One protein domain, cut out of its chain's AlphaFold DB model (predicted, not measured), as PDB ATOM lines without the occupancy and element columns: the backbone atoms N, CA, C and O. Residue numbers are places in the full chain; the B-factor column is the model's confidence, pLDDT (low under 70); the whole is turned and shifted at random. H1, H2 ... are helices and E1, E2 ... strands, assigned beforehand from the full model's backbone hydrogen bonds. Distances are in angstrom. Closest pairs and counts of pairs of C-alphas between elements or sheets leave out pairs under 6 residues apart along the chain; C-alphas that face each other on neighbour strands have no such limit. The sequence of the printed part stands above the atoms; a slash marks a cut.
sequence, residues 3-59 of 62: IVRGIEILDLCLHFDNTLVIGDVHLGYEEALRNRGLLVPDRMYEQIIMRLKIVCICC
ATOM      1  N   ILE A   3      95.457 192.533 154.646       77.62
ATOM      2  CA  ILE A   3      95.195 191.826 153.370       77.62
ATOM      3  C   ILE A   3      94.707 192.816 152.309       77.62
ATOM      4  O   ILE A   3      95.106 192.761 151.148       77.62
ATOM      5  N   VAL A   4      93.810 193.708 152.721       81.56
ATOM      6  CA  VAL A   4      93.153 194.741 151.916       81.56
ATOM      7  C   VAL A   4      93.009 195.962 152.819       81.56
ATOM      8  O   VAL A   4      92.919 195.797 154.033       81.56
ATOM      9  N   ARG A   5      92.976 197.174 152.249       77.31
ATOM     10  CA  ARG A   5      92.820 198.424 153.013       77.31
ATOM     11  C   ARG A   5      91.720 198.315 154.070       77.31
ATOM     12  O   ARG A   5      90.558 198.129 153.717       77.31
ATOM     13  N   GLY A   6      92.108 198.460 155.336       78.38
ATOM     14  CA  GLY A   6      91.196 198.435 156.485       78.38
ATOM     15  C   GLY A   6      90.800 197.040 156.981       78.38
ATOM     16  O   GLY A   6      90.049 196.950 157.946       78.38
ATOM     17  N   ILE A   7      91.296 195.962 156.359       82.38
ATOM     18  CA  ILE A   7      91.098 194.578 156.811       82.38
ATOM     19  C   ILE A   7      92.415 194.020 157.344       82.38
ATOM     20  O   ILE A   7      93.356 193.740 156.589       82.38
ATOM     21  N   GLU A   8      92.443 193.775 158.646       82.94
ATOM     22  CA  GLU A   8      93.582 193.194 159.343       82.94
ATOM     23  C   GLU A   8      93.280 191.762 159.789       82.94
ATOM     24  O   GLU A   8      92.251 191.479 160.392       82.94
ATOM     25  N   ILE A   9      94.200 190.833 159.534       83.81
ATOM     26  CA  ILE A   9      94.146 189.500 160.143       83.81
ATOM     27  C   ILE A   9      94.616 189.601 161.592       83.81
ATOM     28  O   ILE A   9      95.773 189.973 161.835       83.81
ATOM     29  N   LEU A  10      93.745 189.184 162.510       80.38
ATOM     30  CA  LEU A  10      94.027 188.946 163.923       80.38
ATOM     31  C   LEU A  10      93.818 187.454 164.218       80.38
ATOM     32  O   LEU A  10      92.695 186.996 164.411       80.38
ATOM     33  N   ASP A  11      94.911 186.693 164.265       80.38
ATOM     34  CA  ASP A  11      94.890 185.238 164.472       80.38
ATOM     35  C   ASP A  11      94.014 184.501 163.426       80.38
ATOM     36  O   ASP A  11      94.324 184.550 162.237       80.38
ATOM     37  N   LEU A  12      92.920 183.845 163.838       76.19
ATOM     38  CA  LEU A  12      91.929 183.207 162.946       76.19
ATOM     39  C   LEU A  12      90.772 184.139 162.547       76.19
ATOM     40  O   LEU A  12      89.792 183.698 161.948       76.19
ATOM     41  N   CYS A  13      90.852 185.413 162.915       83.44
ATOM     42  CA  CYS A  13      89.789 186.386 162.719       83.44
ATOM     43  C   CYS A  13      90.217 187.476 161.736       83.44
ATOM     44  O   CYS A  13      91.403 187.760 161.548       83.44
ATOM     45  N   LEU A  14      89.222 188.120 161.138       85.31
ATOM     46  CA  LEU A  14      89.396 189.324 160.337       85.31
ATOM     47  C   LEU A  14      88.831 190.507 161.110       85.31
ATOM     48  O   LEU A  14      87.689 190.479 161.559       85.31
ATOM     49  N   HIS A  15      89.631 191.545 161.261       83.25
ATOM     50  CA  HIS A  15      89.239 192.808 161.848       83.25
ATOM     51  C   HIS A  15      88.983 193.817 160.737       83.25
ATOM     52  O   HIS A  15      89.825 193.993 159.857       83.25
ATOM     53  N   PHE A  16      87.816 194.449 160.769       84.31
ATOM     54  CA  PHE A  16      87.420 195.489 159.832       84.31
ATOM     55  C   PHE A  16      86.666 196.584 160.585       84.31
ATOM     56  O   PHE A  16      85.611 196.321 161.168       84.31
ATOM     57  N   ASP A  17      87.205 197.802 160.572       81.19
ATOM     58  CA  ASP A  17      86.716 198.945 161.350       81.19
ATOM     59  C   ASP A  17      86.500 198.601 162.837       81.19
ATOM     60  O   ASP A  17      87.463 198.418 163.569       81.19
ATOM     61  N   ASN A  18      85.239 198.500 163.278       80.94
ATOM     62  CA  ASN A  18      84.841 198.150 164.648       80.94
ATOM     63  C   ASN A  18      84.187 196.756 164.728       80.94
ATOM     64  O   ASN A  18      83.423 196.461 165.649       80.94
ATOM     65  N   THR A  19      84.423 195.924 163.711       82.19
ATOM     66  CA  THR A  19      83.829 194.597 163.546       82.19
ATOM     67  C   THR A  19      84.917 193.535 163.532       82.19
ATOM     68  O   THR A  19      85.860 193.585 162.743       82.19
ATOM     69  N   LEU A  20      84.741 192.519 164.372       84.50
ATOM     70  CA  LEU A  20      85.552 191.312 164.351       84.50
ATOM     71  C   LEU A  20      84.760 190.180 163.694       84.50
ATOM     72  O   LEU A  20      83.743 189.726 164.215       84.50
ATOM     73  N   VAL A  21      85.235 189.715 162.546       84.81
ATOM     74  CA  VAL A  21      84.687 188.567 161.830       84.81
ATOM     75  C   VAL A  21      85.449 187.322 162.259       84.81
ATOM     76  O   VAL A  21      86.652 187.194 162.030       84.81
ATOM     77  N   ILE A  22      84.728 186.394 162.877       86.75
ATOM     78  CA  ILE A  22      85.268 185.128 163.365       86.75
ATOM     79  C   ILE A  22      84.741 184.017 162.460       86.75
ATOM     80  O   ILE A  22      83.530 183.828 162.340       86.75
ATOM     81  N   GLY A  23      85.653 183.299 161.808       80.81
ATOM     82  CA  GLY A  23      85.326 182.171 160.944       80.81
ATOM     83  C   GLY A  23      85.645 180.836 161.608       80.81
ATOM     84  O   GLY A  23      86.594 180.729 162.376       80.81
ATOM     85  N   ASP A  24      84.861 179.814 161.267       77.25
ATOM     86  CA  ASP A  24      85.261 178.406 161.386       77.25
ATOM     87  C   ASP A  24      85.638 177.905 162.796       77.25
ATOM     88  O   ASP A  24      86.503 177.054 162.990       77.25
ATOM     89  N   VAL A  25      84.948 178.425 163.812       79.38
ATOM     90  CA  VAL A  25      85.224 178.135 165.230       79.38
ATOM     91  C   VAL A  25      84.899 176.680 165.610       79.38
ATOM     92  O   VAL A  25      85.361 176.207 166.643       79.38
ATOM     93  N   HIS A  26      84.115 175.957 164.797       83.12
ATOM     94  CA  HIS A  26      83.789 174.534 164.989       83.12
ATOM     95  C   HIS A  26      83.381 174.159 166.432       83.12
ATOM     96  O   HIS A  26      83.680 173.069 166.928       83.12
ATOM     97  N   LEU A  27      82.681 175.062 167.127       83.38
ATOM     98  CA  LEU A  27      82.219 174.826 168.495       83.38
ATOM     99  C   LEU A  27      81.269 173.625 168.523       83.38
ATOM    100  O   LEU A  27      80.348 173.531 167.715       83.38
ATOM    101  N   GLY A  28      81.509 172.697 169.449       80.44
ATOM    102  CA  GLY A  28      80.726 171.464 169.569       80.44
ATOM    103  C   GLY A  28      81.125 170.351 168.593       80.44
ATOM    104  O   GLY A  28      80.555 169.264 168.657       80.44
ATOM    105  N   TYR A  29      82.128 170.558 167.729       85.94
ATOM    106  CA  TYR A  29      82.631 169.500 166.848       85.94
ATOM    107  C   TYR A  29      83.211 168.317 167.638       85.94
ATOM    108  O   TYR A  29      82.902 167.164 167.343       85.94
ATOM    109  N   GLU A  30      83.978 168.585 168.699       85.81
ATOM    110  CA  GLU A  30      84.499 167.539 169.595       85.81
ATOM    111  C   GLU A  30      83.374 166.727 170.248       85.81
ATOM    112  O   GLU A  30      83.439 165.499 170.298       85.81
ATOM    113  N   GLU A  31      82.327 167.401 170.724       85.94
ATOM    114  CA  GLU A  31      81.170 166.757 171.345       85.94
ATOM    115  C   GLU A  31      80.408 165.899 170.328       85.94
ATOM    116  O   GLU A  31      80.077 164.745 170.603       85.94
ATOM    117  N   ALA A  32      80.218 166.407 169.108       88.69
ATOM    118  CA  ALA A  32      79.604 165.661 168.017       88.69
ATOM    119  C   ALA A  32      80.406 164.402 167.639       88.69
ATOM    120  O   ALA A  32      79.807 163.364 167.350       88.69
ATOM    121  N   LEU A  33      81.741 164.459 167.657       87.00
ATOM    122  CA  LEU A  33      82.603 163.299 167.400       87.00
ATOM    123  C   LEU A  33      82.579 162.299 168.561       87.00
ATOM    124  O   LEU A  33      82.480 161.092 168.330       87.00
ATOM    125  N   ARG A  34      82.581 162.786 169.805       87.94
ATOM    126  CA  ARG A  34      82.484 161.946 171.004       87.94
ATOM    127  C   ARG A  34      81.155 161.192 171.055       87.94
ATOM    128  O   ARG A  34      81.144 159.991 171.314       87.94
ATOM    129  N   ASN A  35      80.058 161.858 170.695       90.38
ATOM    130  CA  ASN A  35      78.726 161.256 170.587       90.38
ATOM    131  C   ASN A  35      78.638 160.182 169.484       90.38
ATOM    132  O   ASN A  35      77.760 159.326 169.529       90.38
ATOM    133  N   ARG A  36      79.561 160.187 168.514       92.50
ATOM    134  CA  ARG A  36      79.702 159.142 167.482       92.50
ATOM    135  C   ARG A  36      80.628 157.992 167.900       92.50
ATOM    136  O   ARG A  36      80.888 157.109 167.090       92.50
ATOM    137  N   GLY A  37      81.124 157.997 169.139       91.12
ATOM    138  CA  GLY A  37      82.032 156.975 169.664       91.12
ATOM    139  C   GLY A  37      83.489 157.146 169.230       91.12
ATOM    140  O   GLY A  37      84.277 156.213 169.373       91.12
ATOM    141  N   LEU A  38      83.863 158.316 168.698       88.75
ATOM    142  CA  LEU A  38      85.246 158.618 168.334       88.75
ATOM    143  C   LEU A  38      85.998 159.177 169.544       88.75
ATOM    144  O   LEU A  38      85.529 160.096 170.219       88.75
ATOM    145  N   LEU A  39      87.191 158.637 169.794       88.31
ATOM    146  CA  LEU A  39      88.109 159.177 170.788       88.31
ATOM    147  C   LEU A  39      88.784 160.421 170.204       88.31
ATOM    148  O   LEU A  39      89.640 160.321 169.326       88.31
ATOM    149  N   VAL A  40      88.388 161.587 170.695       84.50
ATOM    150  CA  VAL A  40      88.993 162.875 170.352       84.50
ATOM    151  C   VAL A  40      89.654 163.494 171.581       84.50
ATOM    152  O   VAL A  40      89.151 163.296 172.691       84.50
ATOM    153  N   PRO A  41      90.760 164.244 171.402       80.25
ATOM    154  CA  PRO A  41      91.318 165.078 172.459       80.25
ATOM    155  C   PRO A  41      90.248 166.015 173.029       80.25
ATOM    156  O   PRO A  41      89.329 166.412 172.329       80.25
ATOM    157  N   ASP A  42      90.365 166.353 174.304       76.81
ATOM    158  CA  ASP A  42      89.406 167.134 175.090       76.81
ATOM    159  C   ASP A  42      89.828 168.600 175.293       76.81
ATOM    160  O   ASP A  42      89.222 169.328 176.074       76.81
ATOM    161  N   ARG A  43      90.871 169.047 174.586       83.62
ATOM    162  CA  ARG A  43      91.486 170.373 174.763       83.62
ATOM    163  C   ARG A  43      91.217 171.363 173.633       83.62
ATOM    164  O   ARG A  43      91.591 172.527 173.778       83.62
ATOM    165  N   MET A  44      90.624 170.958 172.508       82.56
ATOM    166  CA  MET A  44      90.476 171.855 171.357       82.56
ATOM    167  C   MET A  44      89.470 172.966 171.677       82.56
ATOM    168  O   MET A  44      89.751 174.127 171.385       82.56
ATOM    169  N   TYR A  45      88.366 172.654 172.366       85.56
ATOM    170  CA  TYR A  45      87.424 173.664 172.852       85.56
ATOM    171  C   TYR A  45      88.100 174.723 173.735       85.56
ATOM    172  O   TYR A  45      87.959 175.920 173.485       85.56
ATOM    173  N   GLU A  46      88.884 174.307 174.735       87.38
ATOM    174  CA  GLU A  46      89.581 175.239 175.632       87.38
ATOM    175  C   GLU A  46      90.556 176.146 174.871       87.38
ATOM    176  O   GLU A  46      90.597 177.354 175.109       87.38
ATOM    177  N   GLN A  47      91.298 175.584 173.913       87.56
ATOM    178  CA  GLN A  47      92.223 176.340 173.068       87.56
ATOM    179  C   GLN A  47      91.496 177.369 172.201       87.56
ATOM    180  O   GLN A  47      91.935 178.516 172.110       87.56
ATOM    181  N   ILE A  48      90.375 176.984 171.592       87.06
ATOM    182  CA  ILE A  48      89.562 177.875 170.762       87.06
ATOM    183  C   ILE A  48      89.010 179.026 171.609       87.06
ATOM    184  O   ILE A  48      89.175 180.189 171.243       87.06
ATOM    185  N   ILE A  49      88.439 178.734 172.780       87.44
ATOM    186  CA  ILE A  49      87.930 179.765 173.696       87.44
ATOM    187  C   ILE A  49      89.048 180.698 174.174       87.44
ATOM    188  O   ILE A  49      88.843 181.910 174.261       87.44
ATOM    189  N   MET A  50      90.235 180.168 174.473       87.94
ATOM    190  CA  MET A  50      91.377 180.981 174.888       87.94
ATOM    191  C   MET A  50      91.818 181.943 173.778       87.94
ATOM    192  O   MET A  50      92.033 183.124 174.049       87.94
ATOM    193  N   ARG A  51      91.884 181.469 172.528       85.12
ATOM    194  CA  ARG A  51      92.210 182.306 171.361       85.12
ATOM    195  C   ARG A  51      91.159 183.384 171.131       85.12
ATOM    196  O   ARG A  51      91.514 184.550 170.997       85.12
ATOM    197  N   LEU A  52      89.873 183.030 171.190       85.19
ATOM    198  CA  LEU A  52      88.778 183.998 171.063       85.19
ATOM    199  C   LEU A  52      88.852 185.096 172.124       85.19
ATOM    200  O   LEU A  52      88.669 186.266 171.804       85.19
ATOM    201  N   LYS A  53      89.163 184.747 173.380       85.69
ATOM    202  CA  LYS A  53      89.349 185.743 174.446       85.69
ATOM    203  C   LYS A  53      90.484 186.709 174.128       85.69
ATOM    204  O   LYS A  53      90.301 187.910 174.289       85.69
ATOM    205  N   ILE A  54      91.630 186.202 173.674       83.88
ATOM    206  CA  ILE A  54      92.779 187.043 173.310       83.88
ATOM    207  C   ILE A  54      92.387 188.005 172.188       83.88
ATOM    208  O   ILE A  54      92.619 189.204 172.311       83.88
ATOM    209  N   VAL A  55      91.735 187.510 171.135       82.62
ATOM    210  CA  VAL A  55      91.347 188.350 169.994       82.62
ATOM    211  C   VAL A  55      90.286 189.385 170.387       82.62
ATOM    212  O   VAL A  55      90.421 190.547 170.015       82.62
ATOM    213  N   CYS A  56      89.281 189.017 171.187       77.19
ATOM    214  CA  CYS A  56      88.270 189.967 171.664       77.19
ATOM    215  C   CYS A  56      88.848 191.054 172.585       77.19
ATOM    216  O   CYS A  56      88.344 192.171 172.578       77.19
ATOM    217  N   ILE A  57      89.880 190.748 173.378       71.69
ATOM    218  CA  ILE A  57      90.531 191.723 174.272       71.69
ATOM    219  C   ILE A  57      91.507 192.622 173.500       71.69
ATOM    220  O   ILE A  57      91.617 193.805 173.800       71.69
ATOM    221  N   CYS A  58      92.225 192.075 172.517       63.31
ATOM    222  CA  CYS A  58      93.212 192.814 171.727       63.31
ATOM    223  C   CYS A  58      92.605 193.639 170.585       63.31
ATOM    224  O   CYS A  58      93.348 194.333 169.896       63.31
ATOM    225  N   CYS A  59      91.294 193.555 170.356       57.81
ATOM    226  CA  CYS A  59      90.629 194.290 169.291       57.81
ATOM    227  C   CYS A  59      90.666 195.804 169.605       57.81
ATOM    228  O   CYS A  59      90.111 196.215 170.626       57.81
TER     229      CYS A  59
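Overview. This is residues 3 to 59 of the 62 residues of an uncharacterized protein of Candidatus Woesearchaeota archaeon (UniProt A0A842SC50). A small three-stranded sheet at one end and H1 at the other make a long rod, and H2 folds back so that residues 51 to 58 cover one face of the sheet. The 57 printed residues hold E1, E2, E3, H1, H2 in that order, a mixed class; the sheet, E1 - E2 - E3, is antiparallel. The whole is loose, radius of gyration of the C-alphas 14.3 A, spanning 46 by 19 by 14 A.

Along the chain. E1, residues 7 to 10, begins at C-alpha 7 (91.098, 194.578, 156.811). E2 is 13 to 16, E3 19 to 22, H1 29 to 35. H2, 44 to 58, 21.1 A long, ends at C-alpha 58 (93.212, 192.814, 171.727).

Arrangement. E1, E2 and E3 form a meander, each strand the antiparallel neighbour of the one before, in two hairpins: N 8 and O 15 are 2.9 A apart, N 14 and O 21 2.9 A, within hydrogen-bond range. H2 is on the sheet, height 9.4 A, along E2 at 18 degrees on the local plane, which is fitted to 6 of the sheet's C-alphas; the closest C-alphas of H2 and E1 are Val 55 and Leu 10, 6.7 A. H1 is not on the sheet; it is close but not clearly touching H2, C-alphas of Glu 30 and Tyr 45 7.5 A apart, at a shallow tilt of 22 degrees, opposite ways. Every O i to N i+4 pair in H1 and H2 is within range.

Size, cuts and confidence. The C-alphas farthest apart, Arg 5 and Gly 37, are 46.0 A apart. The printed part has no cut and no long link; residues 58 to 59 are under 70 in pLDDT.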